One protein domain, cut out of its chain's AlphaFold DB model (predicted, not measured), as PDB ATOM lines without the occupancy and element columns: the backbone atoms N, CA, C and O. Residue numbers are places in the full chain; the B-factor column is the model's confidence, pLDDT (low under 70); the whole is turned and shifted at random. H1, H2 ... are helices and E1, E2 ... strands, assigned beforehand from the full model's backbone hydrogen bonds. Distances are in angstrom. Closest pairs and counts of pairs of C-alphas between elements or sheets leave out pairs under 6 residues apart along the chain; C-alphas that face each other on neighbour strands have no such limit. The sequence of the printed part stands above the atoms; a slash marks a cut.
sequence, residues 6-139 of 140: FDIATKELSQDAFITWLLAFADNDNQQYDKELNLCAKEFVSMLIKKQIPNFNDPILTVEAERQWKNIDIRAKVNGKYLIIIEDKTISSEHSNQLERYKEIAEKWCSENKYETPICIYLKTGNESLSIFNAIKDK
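What this domain is: This is residues 6 to 139 of the 140 residues of the protein "PD-(D/E)XK nuclease superfamily protein" of Capnocytophaga leadbetteri (UniProt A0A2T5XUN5). A twisted four-stranded sheet lies between helices, H1 and H3 on one face and long H4 on the other. Short H2 makes a corner with H3, and residues 128 to 139, with H5, stick out as an arm. The printed part has 134 residues, with five helices and four strands, in the order H1 H2 H3 E1 E2 E3 H4 E4 H5; the mixed sheet runs E1 E2 E3 E4. The class is mixed, helices and strands; the whole is compact, radius of gyration of the C-alphas 16.2 A, spans 48 by 38 by 36 A.

How they stand to each other: H1, residues 15 to 24, touches H3, residues 35 to 50, about perpendicular at 73 degrees, through residues 41 to 45 of H3 alone; C-alphas 22 and 41 are closest, 5.6 A. H2, residues 28 to 32, touches H3 only at the corner, C-alphas 31 and 38 closest at 5.3 A. E1, residues 63 to 69, E2, residues 72 to 78, and E3, residues 82 to 89, form a meander of antiparallel hairpins; N 66 and O 75 are 2.9 A apart, N 76 and O 84 2.8 A. E3, H4, residues 96 to 113, and E4, residues 119 to 124, form a strand-helix-strand unit, parallel neighbours joined through a helix, with a right-handed crossover; N 121 and O 85 are 2.9 A apart. In three layers, helices on both faces, the heights over the sheet are 7.8 A for H1, 11.2 A for H3 and, on the opposite face, 9.6 A for H4. H5, residues 128 to 137, touches no helix. Every O i to N i+4 pair is within hydrogen-bond range except in H2, 0 of 1, with 1 of 2 O i to N i+3 pairs.

Where its parts are: H1 begins at C-alpha 15 (132.254, 110.658, 148.298). H3 is 22.3 A long, E3 22.6 A and H4 26.2 A. H5 ends at C-alpha 137 (115.619, 132.848, 141.609).

The domain as a whole: The C-alphas farthest apart, of Glu 112 and Lys 139, are 53.0 A apart. The printed part has no cut; the link H3 to E1 is long. Residues 90 to 96 and 126 to 139 have pLDDT under 70.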
ATOM      1  N   PHE A   6     134.095 102.854 157.461       88.94
ATOM      2  CA  PHE A   6     135.392 103.178 158.062       88.94
ATOM      3  C   PHE A   6     136.511 102.226 157.626       88.94
ATOM      4  O   PHE A   6     137.668 102.632 157.590       88.94
ATOM      5  N   ASP A   7     136.167 101.003 157.215       87.50
ATOM      6  CA  ASP A   7     137.139 100.068 156.632       87.50
ATOM      7  C   ASP A   7     137.493 100.478 155.189       87.50
ATOM      8  O   ASP A   7     138.565 100.161 154.679       87.50
ATOM      9  N   ILE A   8     136.597 101.229 154.537       86.88
ATOM     10  CA  ILE A   8     136.745 101.741 153.168       86.88
ATOM     11  C   ILE A   8     137.398 103.137 153.160       86.88
ATOM     12  O   ILE A   8     138.180 103.464 152.262       86.88
ATOM     13  N   ALA A   9     137.091 103.980 154.149       85.94
ATOM     14  CA  ALA A   9     137.568 105.353 154.297       85.94
ATOM     15  C   ALA A   9     138.828 105.414 155.183       85.94
ATOM     16  O   ALA A   9     138.765 105.741 156.364       85.94
ATOM     17  N   THR A  10     140.001 105.128 154.615       74.44
ATOM     18  CA  THR A  10     141.245 104.949 155.392       74.44
ATOM     19  C   THR A  10     141.838 106.223 156.015       74.44
ATOM     20  O   THR A  10     142.762 106.122 156.819       74.44
ATOM     21  N   LYS A  11     141.400 107.423 155.608       75.38
ATOM     22  CA  LYS A  11     141.935 108.712 156.106       75.38
ATOM     23  C   LYS A  11     140.858 109.781 156.243       75.38
ATOM     24  O   LYS A  11     140.824 110.485 157.244       75.38
ATOM     25  N   GLU A  12     139.984 109.878 155.248       77.38
ATOM     26  CA  GLU A  12     138.886 110.840 155.203       77.38
ATOM     27  C   GLU A  12     137.633 110.170 154.650       77.38
ATOM     28  O   GLU A  12     137.714 109.286 153.789       77.38
ATOM     29  N   LEU A  13     136.475 110.599 155.154       83.38
ATOM     30  CA  LEU A  13     135.184 110.203 154.615       83.38
ATOM     31  C   LEU A  13     134.927 110.991 153.329       83.38
ATOM     32  O   LEU A  13     134.502 112.143 153.365       83.38
ATOM     33  N   SER A  14     135.217 110.354 152.204       88.44
ATOM     34  CA  SER A  14     135.070 110.917 150.868       88.44
ATOM     35  C   SER A  14     133.840 110.360 150.148       88.44
ATOM     36  O   SER A  14     133.260 109.342 150.538       88.44
ATOM     37  N   GLN A  15     133.417 111.049 149.089       89.62
ATOM     38  CA  GLN A  15     132.254 110.658 148.298       89.62
ATOM     39  C   GLN A  15     132.451 109.290 147.632       89.62
ATOM     40  O   GLN A  15     131.574 108.431 147.744       89.62
ATOM     41  N   ASP A  16     133.621 109.030 147.049       91.50
ATOM     42  CA  ASP A  16     133.981 107.710 146.531       91.50
ATOM     43  C   ASP A  16     133.932 106.598 147.601       91.50
ATOM     44  O   ASP A  16     133.488 105.484 147.315       91.50
ATOM     45  N   ALA A  17     134.288 106.894 148.857       93.94
ATOM     46  CA  ALA A  17     134.178 105.945 149.964       93.94
ATOM     47  C   ALA A  17     132.719 105.625 150.314       93.94
ATOM     48  O   ALA A  17     132.372 104.453 150.477       93.94
ATOM     49  N   PHE A  18     131.853 106.640 150.377       95.00
ATOM     50  CA  PHE A  18     130.419 106.442 150.601       95.00
ATOM     51  C   PHE A  18     129.766 105.633 149.479       95.00
ATOM     52  O   PHE A  18     129.019 104.693 149.747       95.00
ATOM     53  N   ILE A  19     130.071 105.954 148.223       96.19
ATOM     54  CA  ILE A  19     129.503 105.241 147.076       96.19
ATOM     55  C   ILE A  19     129.999 103.797 147.048       96.19
ATOM     56  O   ILE A  19     129.196 102.887 146.859       96.19
ATOM     57  N   THR A  20     131.290 103.560 147.295       97.12
ATOM     58  CA  THR A  20     131.836 102.196 147.386       97.12
ATOM     59  C   THR A  20     131.144 101.396 148.487       97.12
ATOM     60  O   THR A  20     130.775 100.243 148.276       97.12
ATOM     61  N   TRP A  21     130.919 102.014 149.650       97.56
ATOM     62  CA  TRP A  21     130.189 101.402 150.757       97.56
ATOM     63  C   TRP A  21     128.747 101.040 150.378       97.56
ATOM     64  O   TRP A  21     128.313  99.917 150.645       97.56
ATOM     65  N   LEU A  22     128.028 101.948 149.711       98.25
ATOM     66  CA  LEU A  22     126.667 101.691 149.242       98.25
ATOM     67  C   LEU A  22     126.639 100.558 148.208       98.25
ATOM     68  O   LEU A  22     125.805  99.666 148.311       98.25
ATOM     69  N   LEU A  23     127.575 100.542 147.253       98.31
ATOM     70  CA  LEU A  23     127.698  99.465 146.265       98.31
ATOM     71  C   LEU A  23     127.973  98.115 146.936       98.31
ATOM     72  O   LEU A  23     127.308  97.136 146.615       98.31
ATOM     73  N   ALA A  24     128.890  98.058 147.903       98.12
ATOM     74  CA  ALA A  24     129.158  96.837 148.661       98.12
ATOM     75  C   ALA A  24     127.900  96.338 149.394       98.12
ATOM     76  O   ALA A  24     127.642  95.136 149.447       98.12
ATOM     77  N   PHE A  25     127.066  97.248 149.904       98.38
ATOM     78  CA  PHE A  25     125.793  96.903 150.537       98.38
ATOM     79  C   PHE A  25     124.766  96.267 149.598       98.38
ATOM     80  O   PHE A  25     123.820  95.675 150.109       98.38
ATOM     81  N   ALA A  26     124.937  96.336 148.274       98.56
ATOM     82  CA  ALA A  26     124.029  95.722 147.304       98.56
ATOM     83  C   ALA A  26     124.206  94.200 147.172       98.56
ATOM     84  O   ALA A  26     123.321  93.532 146.634       98.56
ATOM     85  N   ASP A  27     125.313  93.636 147.664       98.44
ATOM     86  CA  ASP A  27     125.510  92.186 147.684       98.44
ATOM     87  C   ASP A  27     124.402  91.498 148.496       98.44
ATOM     88  O   ASP A  27     124.007  91.977 149.564       98.44
ATOM     89  N   ASN A  28     123.851  90.398 147.986       97.62
ATOM     90  CA  ASN A  28     122.685  89.758 148.582       97.62
ATOM     91  C   ASN A  28     122.929  89.285 150.022       97.62
ATOM     92  O   ASN A  28     122.006  89.337 150.840       97.62
ATOM     93  N   ASP A  29     124.166  88.923 150.366       97.00
ATOM     94  CA  ASP A  29     124.525  88.487 151.715       97.00
ATOM     95  C   ASP A  29     124.394  89.615 152.748       97.00
ATOM     96  O   ASP A  29     124.307  89.353 153.950       97.00
ATOM     97  N   ASN A  30     124.340  90.878 152.314       97.44
ATOM     98  CA  ASN A  30     124.226  92.023 153.215       97.44
ATOM     99  C   ASN A  30     122.790  92.334 153.648       97.44
ATOM    100  O   ASN A  30     122.597  93.063 154.624       97.44
ATOM    101  N   GLN A  31     121.790  91.704 153.018       97.19
ATOM    102  CA  GLN A  31     120.385  91.802 153.424       97.19
ATOM    103  C   GLN A  31     120.170  91.388 154.890       97.19
ATOM    104  O   GLN A  31     119.291  91.924 155.561       97.19
ATOM    105  N   GLN A  32     120.980  90.455 155.402       96.94
ATOM    106  CA  GLN A  32     120.901  89.993 156.792       96.94
ATOM    107  C   GLN A  32     121.239  91.086 157.820       96.94
ATOM    108  O   GLN A  32     120.833  90.980 158.973       96.94
ATOM    109  N   TYR A  33     121.992  92.118 157.421       96.94
ATOM    110  CA  TYR A  33     122.387  93.213 158.310       96.94
ATOM    111  C   TYR A  33     121.411  94.383 158.255       96.94
ATOM    112  O   TYR A  33     121.168  95.008 159.284       96.94
ATOM    113  N   ASP A  34     120.903  94.696 157.062       97.44
ATOM    114  CA  ASP A  34     119.896  95.730 156.838       97.44
ATOM    115  C   ASP A  34     119.212  95.493 155.483       97.44
ATOM    116  O   ASP A  34     119.803  95.693 154.417       97.44
ATOM    117  N   LYS A  35     117.960  95.030 155.524       97.81
ATOM    118  CA  LYS A  35     117.198  94.683 154.322       97.81
ATOM    119  C   LYS A  35     116.853  95.911 153.481       97.81
ATOM    120  O   LYS A  35     116.955  95.839 152.260       97.81
ATOM    121  N   GLU A  36     116.449  97.009 154.109       98.38
ATOM    122  CA  GLU A  36     116.007  98.208 153.389       98.38
ATOM    123  C   GLU A  36     117.199  98.920 152.746       98.38
ATOM    124  O   GLU A  36     117.133  99.314 151.580       98.38
ATOM    125  N   LEU A  37     118.333  98.993 153.451       98.19
ATOM    126  CA  LEU A  37     119.575  99.502 152.876       98.19
ATOM    127  C   LEU A  37     120.078  98.616 151.730       98.19
ATOM    128  O   LEU A  37     120.485  99.142 150.697       98.19
ATOM    129  N   ASN A  38     120.018  97.286 151.868       98.62
ATOM    130  CA  ASN A  38     120.383  96.369 150.787       98.62
ATOM    131  C   ASN A  38     119.501  96.569 149.546       98.62
ATOM    132  O   ASN A  38     120.017  96.638 148.434       98.62
ATOM    133  N   LEU A  39     118.185  96.707 149.726       98.50
ATOM    134  CA  LEU A  39     117.260  96.989 148.625       98.50
ATOM    135  C   LEU A  39     117.567  98.337 147.964       98.50
ATOM    136  O   LEU A  39     117.674  98.404 146.743       98.50
ATOM    137  N   CYS A  40     117.794  99.385 148.757       98.62
ATOM    138  CA  CYS A  40     118.199 100.698 148.256       98.62
ATOM    139  C   CYS A  40     119.507 100.624 147.449       98.62
ATOM    140  O   CYS A  40     119.596 101.170 146.348       98.62
ATOM    141  N   ALA A  41     120.501  99.894 147.953       98.56
ATOM    142  CA  ALA A  41     121.775  99.680 147.283       98.56
ATOM    143  C   ALA A  41     121.623  98.910 145.959       98.56
ATOM    144  O   ALA A  41     122.224  99.283 144.951       98.56
ATOM    145  N   LYS A  42     120.787  97.865 145.924       98.75
ATOM    146  CA  LYS A  42     120.485  97.103 144.700       98.75
ATOM    147  C   LYS A  42     119.774  97.956 143.652       98.75
ATOM    148  O   LYS A  42     120.135  97.894 142.476       98.75
ATOM    149  N   GLU A  43     118.816  98.782 144.066       98.62
ATOM    150  CA  GLU A  43     118.170  99.752 143.176       98.62
ATOM    151  C   GLU A  43     119.183 100.762 142.632       98.62
ATOM    152  O   GLU A  43     119.212 101.015 141.428       98.62
ATOM    153  N   PHE A  44     120.086 101.264 143.476       98.44
ATOM    154  CA  PHE A  44     121.161 102.150 143.036       98.44
ATOM    155  C   PHE A  44     122.061 101.485 141.978       98.44
ATOM    156  O   PHE A  44     122.276 102.065 140.914       98.44
ATOM    157  N   VAL A  45     122.515 100.244 142.194       98.69
ATOM    158  CA  VAL A  45     123.289  99.476 141.195       98.69
ATOM    159  C   VAL A  45     122.505  99.304 139.889       98.69
ATOM    160  O   VAL A  45     123.042  99.549 138.808       98.69
ATOM    161  N   SER A  46     121.225  98.931 139.978       98.44
ATOM    162  CA  SER A  46     120.337  98.781 138.817       98.44
ATOM    163  C   SER A  46     120.214 100.087 138.030       98.44
ATOM    164  O   SER A  46     120.323 100.090 136.803       98.44
ATOM    165  N   MET A  47     120.066 101.222 138.720       98.00
ATOM    166  CA  MET A  47     120.025 102.546 138.100       98.00
ATOM    167  C   MET A  47     121.314 102.883 137.346       98.00
ATOM    168  O   MET A  47     121.233 103.452 136.256       98.00
ATOM    169  N   LEU A  48     122.488 102.532 137.887       97.69
ATOM    170  CA  LEU A  48     123.767 102.747 137.204       97.69
ATOM    171  C   LEU A  48     123.853 101.920 135.917       97.69
ATOM    172  O   LEU A  48     124.174 102.466 134.864       97.69
ATOM    173  N   ILE A  49     123.496 100.632 135.967       97.88
ATOM    174  CA  ILE A  49     123.531  99.753 134.785       97.88
ATOM    175  C   ILE A  49     122.549 100.241 133.710       97.88
ATOM    176  O   ILE A  49     122.891 100.308 132.525       97.88
ATOM    177  N   LYS A  50     121.355 100.683 134.120       97.69
ATOM    178  CA  LYS A  50     120.322 101.215 133.218       97.69
ATOM    179  C   LYS A  50     120.748 102.451 132.431       97.69
ATOM    180  O   LYS A  50     120.145 102.732 131.397       97.69
ATOM    181  N   LYS A  51     121.791 103.174 132.856       93.31
ATOM    182  CA  LYS A  51     122.339 104.293 132.070       93.31
ATOM    183  C   LYS A  51     122.874 103.860 130.710       93.31
ATOM    184  O   LYS A  51     122.836 104.665 129.786       93.31
ATOM    185  N   GLN A  52     123.340 102.621 130.585       92.69
ATOM    186  CA  GLN A  52     123.843 102.074 129.323       92.69
ATOM    187  C   GLN A  52     122.995 100.914 128.793       92.69
ATOM    188  O   GLN A  52     122.960 100.685 127.587       92.69
ATOM    189  N   ILE A  53     122.266 100.219 129.671       95.56
ATOM    190  CA  ILE A  53     121.381  99.106 129.316       95.56
ATOM    191  C   ILE A  53     119.954  99.435 129.791       95.56
ATOM    192  O   ILE A  53     119.532  98.946 130.840       95.56
ATOM    193  N   PRO A  54     119.176 100.258 129.059       95.62
ATOM    194  CA  PRO A  54     117.888 100.774 129.544       95.62
ATOM    195  C   PRO A  54     116.871  99.701 129.957       95.62
ATOM    196  O   PRO A  54     116.091  99.913 130.881       95.62
ATOM    197  N   ASN A  55     116.914  98.534 129.308       95.94
ATOM    198  CA  ASN A  55     116.012  97.407 129.567       95.94
ATOM    199  C   ASN A  55     116.560  96.412 130.607       95.94
ATOM    200  O   ASN A  55     116.073  95.287 130.686       95.94
ATOM    201  N   PHE A  56     117.587  96.788 131.376       97.12
ATOM    202  CA  PHE A  56     118.171  95.929 132.402       97.12
ATOM    203  C   PHE A  56     117.134  95.524 133.461       97.12
ATOM    204  O   PHE A  56     116.502  96.377 134.094       97.12
ATOM    205  N   ASN A  57     116.986  94.214 133.658       95.94
ATOM    206  CA  ASN A  57     116.042  93.602 134.592       95.94
ATOM    207  C   ASN A  57     116.637  92.421 135.386       95.94
ATOM    208  O   ASN A  57     115.898  91.777 136.132       95.94
ATOM    209  N   ASP A  58     117.939  92.141 135.251       97.12
ATOM    210  CA  ASP A  58     118.587  91.066 136.006       97.12
ATOM    211  C   ASP A  58     118.580  91.409 137.514       97.12
ATOM    212  O   ASP A  58     118.829  92.561 137.896       97.12
ATOM    213  N   PRO A  59     118.330  90.432 138.405       97.62
ATOM    214  CA  PRO A  59     118.426  90.656 139.844       97.62
ATOM    215  C   PRO A  59     119.880  90.911 140.252       97.62
ATOM    216  O   PRO A  59     120.793  90.256 139.757       97.62
ATOM    217  N   ILE A  60     120.109  91.819 141.201       98.56
ATOM    218  CA  ILE A  60     121.440  92.059 141.775       98.56
ATOM    219  C   ILE A  60     121.691  91.022 142.876       98.56
ATOM    220  O   ILE A  60     121.015  91.043 143.906       98.56
ATOM    221  N   LEU A  61     122.624  90.095 142.641       98.38
ATOM    222  CA  LEU A  61     122.909  88.964 143.530       98.38
ATOM    223  C   LEU A  61     124.275  89.096 144.200       98.38
ATOM    224  O   LEU A  61     124.350  89.045 145.422       98.38
ATOM    225  N   THR A  62     125.335  89.296 143.418       98.50
ATOM    226  CA  THR A  62     126.701  89.421 143.950       98.50
ATOM    227  C   THR A  62     127.284  90.770 143.575       98.50
ATOM    228  O   THR A  62     127.241  91.133 142.393       98.50
ATOM    229  N   VAL A  63     127.858  91.491 144.536       98.56
ATOM    230  CA  VAL A  63     128.510  92.783 144.294       98.56
ATOM    231  C   VAL A  63     129.829  92.871 145.048       98.56
ATOM    232  O   VAL A  63     129.872  92.867 146.273       98.56
ATOM    233  N   GLU A  64     130.913  93.032 144.297       98.00
ATOM    234  CA  GLU A  64     132.236  93.318 144.846       98.00
ATOM    235  C   GLU A  64     132.642  94.733 144.449       98.00
ATOM    236  O   GLU A  64     132.867  94.991 143.265       98.00
ATOM    237  N   ALA A  65     132.729  95.638 145.424       97.50
ATOM    238  CA  ALA A  65     133.086  97.036 145.212       97.50
ATOM    239  C   ALA A  65     134.425  97.375 145.875       97.50
ATOM    240  O   ALA A  65     134.686  96.987 147.013       97.50
ATOM    241  N   GLU A  66     135.262  98.126 145.169       95.31
ATOM    242  CA  GLU A  66     136.565  98.581 145.647       95.31
ATOM    243  C   GLU A  66     136.879  99.988 145.131       95.31
ATOM    244  O   GLU A  66     136.305 100.455 144.143       95.31
ATOM    245  N   ARG A  67     137.834 100.645 145.791       94.38
ATOM    246  CA  ARG A  67     138.323 101.974 145.419       94.38
ATOM    247  C   ARG A  67     139.653 101.899 144.680       94.38
ATOM    248  O   ARG A  67     140.417 100.955 144.871       94.38
ATOM    249  N   GLN A  68     139.962 102.959 143.936       92.12
ATOM    250  CA  GLN A  68     141.296 103.244 143.389       92.12
ATOM    251  C   GLN A  68     141.843 102.127 142.478       92.12
ATOM    252  O   GLN A  68     143.043 101.840 142.438       92.12
ATOM    253  N   TRP A  69     140.965 101.497 141.696       93.50
ATOM    254  CA  TRP A  69     141.360 100.463 140.747       93.50
ATOM    255  C   TRP A  69     141.959 101.088 139.488       93.50
ATOM    256  O   TRP A  69     141.269 101.751 138.721       93.50
ATOM    257  N   LYS A  70     143.256 100.869 139.237       92.56
ATOM    258  CA  LYS A  70     143.965 101.414 138.058       92.56
ATOM    259  C   LYS A  70     143.840 102.945 137.914       92.56
ATOM    260  O   LYS A  70     143.874 103.468 136.798       92.56
ATOM    261  N   ASN A  71     143.800 103.653 139.046       90.88
ATOM    262  CA  ASN A  71     143.561 105.100 139.176       90.88
ATOM    263  C   ASN A  71     142.121 105.557 138.882       90.88
ATOM    264  O   ASN A  71     141.898 106.755 138.755       90.88
ATOM    265  N   ILE A  72     141.172 104.631 138.754       92.62
ATOM    266  CA  ILE A  72     139.743 104.939 138.703       92.62
ATOM    267  C   ILE A  72     139.204 104.922 140.131       92.62
ATOM    268  O   ILE A  72     139.513 103.992 140.886       92.62
ATOM    269  N   ASP A  73     138.405 105.923 140.499       93.19
ATOM    270  CA  ASP A  73     137.995 106.121 141.892       93.19
ATOM    271  C   ASP A  73     137.239 104.926 142.470       93.19
ATOM    272  O   ASP A  73     137.540 104.500 143.589       93.19
ATOM    273  N   ILE A  74     136.311 104.346 141.702       96.25
ATOM    274  CA  ILE A  74     135.484 103.218 142.140       96.25
ATOM    275  C   ILE A  74     135.344 102.183 141.029       96.25
ATOM    276  O   ILE A  74     135.094 102.509 139.866       96.25
ATOM    277  N   ARG A  75     135.404 100.910 141.418       97.69
ATOM    278  CA  ARG A  75     135.026  99.771 140.583       97.69
ATOM    279  C   ARG A  75     134.047  98.879 141.331       97.69
ATOM    280  O   ARG A  75     134.276  98.567 142.494       97.69
ATOM    281  N   ALA A  76     133.018  98.396 140.640       98.44
ATOM    282  CA  ALA A  76     132.156  97.329 141.133       98.44
ATOM    283  C   ALA A  76     131.971  96.217 140.095       98.44
ATOM    284  O   ALA A  76     131.652  96.477 138.936       98.44
ATOM    285  N   LYS A  77     132.148  94.965 140.520       98.62
ATOM    286  CA  LYS A  77     131.796  93.770 139.744       98.62
ATOM    287  C   LYS A  77     130.435  93.278 140.211       98.62
ATOM    288  O   LYS A  77     130.257  93.030 141.400       98.62
ATOM    289  N   VAL A  78     129.500  93.110 139.283       98.75
ATOM    290  CA  VAL A  78     128.119  92.711 139.577       98.75
ATOM    291  C   VAL A  78     127.792  91.407 138.857       98.75
ATOM    292  O   VAL A  78     128.023  91.284 137.653       98.75
ATOM    293  N   ASN A  79     127.265  90.430 139.597       98.25
ATOM    294  CA  ASN A  79     126.841  89.107 139.109       98.25
ATOM    295  C   ASN A  79     127.896  88.336 138.290       98.25
ATOM    296  O   ASN A  79     127.539  87.509 137.456       98.25
ATOM    297  N   GLY A  80     129.187  88.650 138.449       97.31
ATOM    298  CA  GLY A  80     130.242  88.093 137.594       97.31
ATOM    299  C   GLY A  80     130.090  88.423 136.099       97.31
ATOM    300  O   GLY A  80     130.679  87.735 135.273       97.31
ATOM    301  N   LYS A  81     129.278  89.430 135.751       97.62
ATOM    302  CA  LYS A  81     128.847  89.727 134.374       97.62
ATOM    303  C   LYS A  81     129.052  91.188 133.992       97.62
ATOM    304  O   LYS A  81     129.464  91.481 132.874       97.62
ATOM    305  N   TYR A  82     128.783  92.104 134.916       98.38
ATOM    306  CA  TYR A  82     128.856  93.540 134.666       98.38
ATOM    307  C   TYR A  82     130.000  94.169 135.446       98.38
ATOM    308  O   TYR A  82     130.209  93.867 136.624       98.38
ATOM    309  N   LEU A  83     130.731  95.055 134.779       98.38
ATOM    310  CA  LEU A  83     131.711  95.925 135.405       98.38
ATOM    311  C   LEU A  83     131.149  97.338 135.423       98.38
ATOM    312  O   LEU A  83     130.802  97.871 134.373       98.38
ATOM    313  N   ILE A  84     131.091  97.945 136.599       98.38
ATOM    314  CA  ILE A  84     130.800  99.363 136.768       98.38
ATOM    315  C   ILE A  84     132.101 100.049 137.162       98.38
ATOM    316  O   ILE A  84     132.772  99.614 138.098       98.38
ATOM    317  N   ILE A  85     132.442 101.123 136.463       97.31
ATOM    318  CA  ILE A  85     133.501 102.044 136.860       97.31
ATOM    319  C   ILE A  85     132.890 103.421 137.109       97.31
ATOM    320  O   ILE A  85     132.028 103.867 136.346       97.31
ATOM    321  N   ILE A  86     133.313 104.081 138.184       94.69
ATOM    322  CA  ILE A  86     132.849 105.423 138.534       94.69
ATOM    323  C   ILE A  86     134.066 106.303 138.773       94.69
ATOM    324  O   ILE A  86     134.918 105.972 139.594       94.69
ATOM    325  N   GLU A  87     134.111 107.420 138.059       92.19
ATOM    326  CA  GLU A  87     135.029 108.519 138.340       92.19
ATOM    327  C   GLU A  87     134.270 109.597 139.118       92.19
ATOM    328  O   GLU A  87     133.212 110.059 138.672       92.19
ATOM    329  N   ASP A  88     134.808 109.991 140.267       86.25
ATOM    330  CA  ASP A  88     134.231 110.977 141.172       86.25
ATOM    331  C   ASP A  88     134.873 112.353 140.940       86.25
ATOM    332  O   ASP A  88     136.076 112.554 141.112       86.25
ATOM    333  N   LYS A  89     134.078 113.339 140.515       78.62
ATOM    334  CA  LYS A  89     134.556 114.693 140.200       78.62
ATOM    335  C   LYS A  89     133.837 115.735 141.051       78.62
ATOM    336  O   LYS A  89     132.632 115.937 140.932       78.62
ATOM    337  N   THR A  90     134.593 116.493 141.840       66.62
ATOM    338  CA  THR A  90     134.044 117.577 142.669       66.62
ATOM    339  C   THR A  90     133.989 118.920 141.921       66.62
ATOM    340  O   THR A  90     132.920 119.514 141.798       66.62
ATOM    341  N   ILE A  91     135.117 119.434 141.396       53.22
ATOM    342  CA  ILE A  91     135.190 120.804 140.819       53.22
ATOM    343  C   ILE A  91     136.074 120.918 139.557       53.22
ATOM    344  O   ILE A  91     135.846 121.802 138.731       53.22
ATOM    345  N   SER A  92     137.081 120.060 139.375       53.56
ATOM    346  CA  SER A  92     138.090 120.243 138.319       53.56
ATOM    347  C   SER A  92     137.549 120.031 136.901       53.56
ATOM    348  O   SER A  92     136.729 119.143 136.662       53.56
ATOM    349  N   SER A  93     138.074 120.816 135.956       53.12
ATOM    350  CA  SER A  93     137.833 120.685 134.518       53.12
ATOM    351  C   SER A  93     138.159 119.283 134.002       53.12
ATOM    352  O   SER A  93     139.161 118.680 134.383       53.12
ATOM    353  N   GLU A  94     137.312 118.791 133.106       56.09
ATOM    354  CA  GLU A  94     137.474 117.514 132.427       56.09
ATOM    355  C   GLU A  94     138.740 117.532 131.559       56.09
ATOM    356  O   GLU A  94     138.869 118.332 130.631       56.09
ATOM    357  N   HIS A  95     139.690 116.646 131.852       62.59
ATOM    358  CA  HIS A  95     140.743 116.307 130.903       62.59
ATOM    359  C   HIS A  95     140.251 115.099 130.107       62.59
ATOM    360  O   HIS A  95     140.344 113.971 130.585       62.59
ATOM    361  N   SER A  96     139.715 115.342 128.908       62.69
ATOM    362  CA  SER A  96     139.088 114.332 128.033       62.69
ATOM    363  C   SER A  96     139.915 113.047 127.874       62.69
ATOM    364  O   SER A  96     139.367 111.948 127.876       62.69
ATOM    365  N   ASN A  97     141.244 113.162 127.841       77.19
ATOM    366  CA  ASN A  97     142.152 112.018 127.717       77.19
ATOM    367  C   ASN A  97     142.090 111.039 128.905       77.19
ATOM    368  O   ASN A  97     142.405 109.863 128.748       77.19
ATOM    369  N   GLN A  98     141.724 111.504 130.104       79.00
ATOM    370  CA  GLN A  98     141.637 110.642 131.283       79.00
ATOM    371  C   GLN A  98     140.465 109.663 131.162       79.00
ATOM    372  O   GLN A  98     140.630 108.480 131.454       79.00
ATOM    373  N   LEU A  99     139.311 110.158 130.716       82.50
ATOM    374  CA  LEU A  99     138.084 109.373 130.624       82.50
ATOM    375  C   LEU A  99     138.188 108.307 129.531       82.50
ATOM    376  O   LEU A  99     137.853 107.149 129.775       82.50
ATOM    377  N   GLU A 100     138.741 108.675 128.370       87.00
ATOM    378  CA  GLU A 100     138.989 107.726 127.280       87.00
ATOM    379  C   GLU A 100     139.918 106.599 127.743       87.00
ATOM    380  O   GLU A 100     139.599 105.420 127.606       87.00
ATOM    381  N   ARG A 101     141.014 106.946 128.431       90.19
ATOM    382  CA  ARG A 101     141.947 105.960 128.991       90.19
ATOM    383  C   ARG A 101     141.267 105.005 129.977       90.19
ATOM    384  O   ARG A 101     141.580 103.817 129.999       90.19
ATOM    385  N   TYR A 102     140.374 105.501 130.831       91.38
ATOM    386  CA  TYR A 102     139.660 104.662 131.802       91.38
ATOM    387  C   TYR A 102     138.664 103.721 131.143       91.38
ATOM    388  O   TYR A 102     138.591 102.551 131.525       91.38
ATOM    389  N   LYS A 103     137.973 104.203 130.112       91.38
ATOM    390  CA  LYS A 103     137.118 103.375 129.274       91.38
ATOM    391  C   LYS A 103     137.920 102.264 128.591       91.38
ATOM    392  O   LYS A 103     137.575 101.100 128.765       91.38
ATOM    393  N   GLU A 104     139.032 102.584 127.929       94.88
ATOM    394  CA  GLU A 104     139.908 101.588 127.284       94.88
ATOM    395  C   GLU A 104     140.421 100.532 128.280       94.88
ATOM    396  O   GLU A 104     140.420  99.329 128.001       94.88
ATOM    397  N   ILE A 105     140.837 100.968 129.475       95.19
ATOM    398  CA  ILE A 105     141.282 100.077 130.555       95.19
ATOM    399  C   ILE A 105     140.174  99.097 130.959       95.19
ATOM    400  O   ILE A 105     140.455  97.912 131.176       95.19
ATOM    401  N   ALA A 106     138.943  99.588 131.096       95.56
ATOM    402  CA  ALA A 106     137.802  98.783 131.502       95.56
ATOM    403  C   ALA A 106     137.333  97.845 130.384       95.56
ATOM    404  O   ALA A 106     137.077  96.678 130.657       95.56
ATOM    405  N   GLU A 107     137.296  98.304 129.133       96.88
ATOM    406  CA  GLU A 107     136.913  97.490 127.974       96.88
ATOM    407  C   GLU A 107     137.879  96.323 127.780       96.88
ATOM    408  O   GLU A 107     137.453  95.173 127.651       96.88
ATOM    409  N   LYS A 108     139.187  96.599 127.854       97.81
ATOM    410  CA  LYS A 108     140.215  95.559 127.798       97.81
ATOM    411  C   LYS A 108     140.033  94.539 128.920       97.81
ATOM    412  O   LYS A 108     140.040  93.338 128.661       97.81
ATOM    413  N   TRP A 109     139.835  95.004 130.156       97.81
ATOM    414  CA  TRP A 109     139.623  94.106 131.291       97.81
ATOM    415  C   TRP A 109     138.350  93.266 131.121       97.81
ATOM    416  O   TRP A 109     138.393  92.062 131.363       97.81
ATOM    417  N   CYS A 110     137.241  93.858 130.666       97.38
ATOM    418  CA  CYS A 110     135.999  93.124 130.427       97.38
ATOM    419  C   CYS A 110     136.178  92.042 129.362       97.38
ATOM    420  O   CYS A 110     135.774  90.905 129.586       97.38
ATOM    421  N   SER A 111     136.842  92.366 128.248       97.31
ATOM    422  CA  SER A 111     137.130  91.405 127.179       97.31
ATOM    423  C   SER A 111     137.964  90.220 127.683       97.31
ATOM    424  O   SER A 111     137.605  89.066 127.451       97.31
ATOM    425  N   GLU A 112     139.027  90.489 128.448       97.75
ATOM    426  CA  GLU A 112     139.901  89.459 129.029       97.75
ATOM    427  C   GLU A 112     139.177  88.572 130.058       97.75
ATOM    428  O   GLU A 112     139.478  87.383 130.172       97.75
ATOM    429  N   ASN A 113     138.207  89.128 130.791       97.56
ATOM    430  CA  ASN A 113     137.491  88.438 131.870       97.56
ATOM    431  C   ASN A 113     136.096  87.933 131.460       97.56
ATOM    432  O   ASN A 113     135.406  87.349 132.293       97.56
ATOM    433  N   LYS A 114     135.696  88.103 130.190       97.00
ATOM    434  CA  LYS A 114     134.382  87.713 129.636       97.00
ATOM    435  C   LYS A 114     133.188  88.407 130.309       97.00
ATOM    436  O   LYS A 114     132.139  87.799 130.502       97.00
ATOM    437  N   TYR A 115     133.367  89.674 130.663       97.69
ATOM    438  CA  TYR A 115     132.293  90.554 131.120       97.69
ATOM    439  C   TYR A 115     131.651  91.269 129.928       97.69
ATOM    440  O   TYR A 115     132.250  91.383 128.857       97.69
ATOM    441  N   GLU A 116     130.450  91.794 130.141       96.06
ATOM    442  CA  GLU A 116     129.794  92.713 129.208       96.06
ATOM    443  C   GLU A 116     130.584  94.027 129.071       96.06
ATOM    444  O   GLU A 116     131.472  94.335 129.880       96.06
ATOM    445  N   THR A 117     130.231  94.835 128.067       94.38
ATOM    446  CA  THR A 117     130.765  96.195 127.906       94.38
ATOM    447  C   THR A 117     130.671  96.969 129.231       94.38
ATOM    448  O   THR A 117     129.609  96.960 129.865       94.38
ATOM    449  N   PRO A 118     131.760  97.618 129.684       96.56
ATOM    450  CA  PRO A 118     131.799  98.252 130.995       96.56
ATOM    451  C   PRO A 118     130.850  99.446 131.088       96.56
ATOM    452  O   PRO A 118     130.842 100.336 130.238       96.56
ATOM    453  N   ILE A 119     130.128  99.518 132.202       97.44
ATOM    454  CA  ILE A 119     129.292 100.653 132.562       97.44
ATOM    455  C   ILE A 119     130.186 101.736 133.161       97.44
ATOM    456  O   ILE A 119     130.666 101.622 134.286       97.44
ATOM    457  N   CYS A 120     130.402 102.797 132.395       95.12
ATOM    458  CA  CYS A 120     131.228 103.937 132.772       95.12
ATOM    459  C   CYS A 120     130.335 105.080 133.258       95.12
ATOM    460  O   CYS A 120     129.469 105.549 132.514       95.12
ATOM    461  N   ILE A 121     130.545 105.519 134.498       93.44
ATOM    462  CA  ILE A 121     129.785 106.590 135.142       93.44
ATOM    463  C   ILE A 121     130.738 107.720 135.523       93.44
ATOM    464  O   ILE A 121     131.743 107.509 136.196       93.44
ATOM    465  N   TYR A 122     130.381 108.937 135.129       89.75
ATOM    466  CA  TYR A 122     131.053 110.154 135.567       89.75
ATOM    467  C   TYR A 122     130.143 110.844 136.569       89.75
ATOM    468  O   TYR A 122     129.082 111.356 136.202       89.75
ATOM    469  N   LEU A 123     130.518 110.793 137.844       87.31
ATOM    470  CA  LEU A 123     129.708 111.350 138.910       87.31
ATOM    471  C   LEU A 123     130.272 112.705 139.314       87.31
ATOM    472  O   LEU A 123     131.360 112.795 139.872       87.31
ATOM    473  N   LYS A 124     129.512 113.761 139.025       80.94
ATOM    474  CA  LYS A 124     129.892 115.131 139.354       80.94
ATOM    475  C   LYS A 124     128.961 115.712 140.408       80.94
ATOM    476  O   LYS A 124     127.750 115.767 140.206       80.94
ATOM    477  N   THR A 125     129.527 116.172 141.515       70.62
ATOM    478  CA  THR A 125     128.800 116.798 142.631       70.62
ATOM    479  C   THR A 125     129.348 118.205 142.848       70.62
ATOM    480  O   THR A 125     130.417 118.415 143.406       70.62
ATOM    481  N   GLY A 126     128.622 119.207 142.349       61.66
ATOM    482  CA  GLY A 126     129.070 120.600 142.369       61.66
ATOM    483  C   GLY A 126     127.996 121.581 141.894       61.66
ATOM    484  O   GLY A 126     126.901 121.169 141.520       61.66
ATOM    485  N   ASN A 127     128.327 122.877 141.920       51.53
ATOM    486  CA  ASN A 127     127.477 124.080 141.818       51.53
ATOM    487  C   ASN A 127     126.399 124.164 140.715       51.53
ATOM    488  O   ASN A 127     125.714 125.179 140.671       51.53
ATOM    489  N   GLU A 128     126.206 123.175 139.843       50.41
ATOM    490  CA  GLU A 128     125.112 123.170 138.859       50.41
ATOM    491  C   GLU A 128     123.742 123.253 139.538       50.41
ATOM    492  O   GLU A 128     122.865 123.970 139.072       50.41
ATOM    493  N   SER A 129     123.574 122.639 140.710       53.19
ATOM    494  CA  SER A 129     122.369 122.831 141.520       53.19
ATOM    495  C   SER A 129     122.227 124.273 142.020       53.19
ATOM    496  O   SER A 129     121.121 124.795 141.987       53.19
ATOM    497  N   LEU A 130     123.311 124.961 142.402       50.47
ATOM    498  CA  LEU A 130     123.267 126.354 142.869       50.47
ATOM    499  C   LEU A 130     123.092 127.361 141.725       50.47
ATOM    500  O   LEU A 130     122.371 128.336 141.885       50.47
ATOM    501  N   SER A 131     123.732 127.146 140.576       54.31
ATOM    502  CA  SER A 131     123.603 128.013 139.403       54.31
ATOM    503  C   SER A 131     122.251 127.834 138.719       54.31
ATOM    504  O   SER A 131     121.657 128.832 138.327       54.31
ATOM    505  N   ILE A 132     121.703 126.613 138.669       56.59
ATOM    506  CA  ILE A 132     120.309 126.369 138.261       56.59
ATOM    507  C   ILE A 132     119.344 126.972 139.293       56.59
ATOM    508  O   ILE A 132     118.395 127.652 138.911       56.59
ATOM    509  N   PHE A 133     119.590 126.800 140.596       50.81
ATOM    510  CA  PHE A 133     118.756 127.389 141.653       50.81
ATOM    511  C   PHE A 133     118.780 128.927 141.644       50.81
ATOM    512  O   PHE A 133     117.733 129.557 141.788       50.81
ATOM    513  N   ASN A 134     119.941 129.543 141.409       55.16
ATOM    514  CA  ASN A 134     120.088 130.993 141.270       55.16
ATOM    515  C   ASN A 134     119.463 131.496 139.958       55.16
ATOM    516  O   ASN A 134     118.698 132.452 139.987       55.16
ATOM    517  N   ALA A 135     119.649 130.788 138.838       56.94
ATOM    518  CA  ALA A 135     118.985 131.110 137.570       56.94
ATOM    519  C   ALA A 135     117.448 130.978 137.632       56.94
ATOM    520  O   ALA A 135     116.743 131.595 136.833       56.94
ATOM    521  N   ILE A 136     116.911 130.179 138.563       58.09
ATOM    522  CA  ILE A 136     115.472 130.105 138.862       58.09
ATOM    523  C   ILE A 136     115.035 131.250 139.795       58.09
ATOM    524  O   ILE A 136     113.926 131.761 139.637       58.09
ATOM    525  N   LYS A 137     115.882 131.684 140.740       51.16
ATOM    526  CA  LYS A 137     115.619 132.848 141.609       51.16
ATOM    527  C   LYS A 137     115.585 134.173 140.843       51.16
ATOM    528  O   LYS A 137     114.730 134.994 141.146       51.16
ATOM    529  N   ASP A 138     116.446 134.338 139.841       53.28
ATOM    530  CA  ASP A 138     116.549 135.568 139.036       53.28
ATOM    531  C   ASP A 138     115.458 135.687 137.948       53.28
ATOM    532  O   ASP A 138     115.406 136.671 137.214       53.28
ATOM    533  N   LYS A 139     114.571 134.687 137.826       49.47
ATOM    534  CA  LYS A 139     113.424 134.668 136.896       49.47
ATOM    535  C   LYS A 139     112.081 135.048 137.546       49.47
ATOM    536  O   LYS A 139     111.036 134.743 136.971       49.47
TER     537      LYS A 139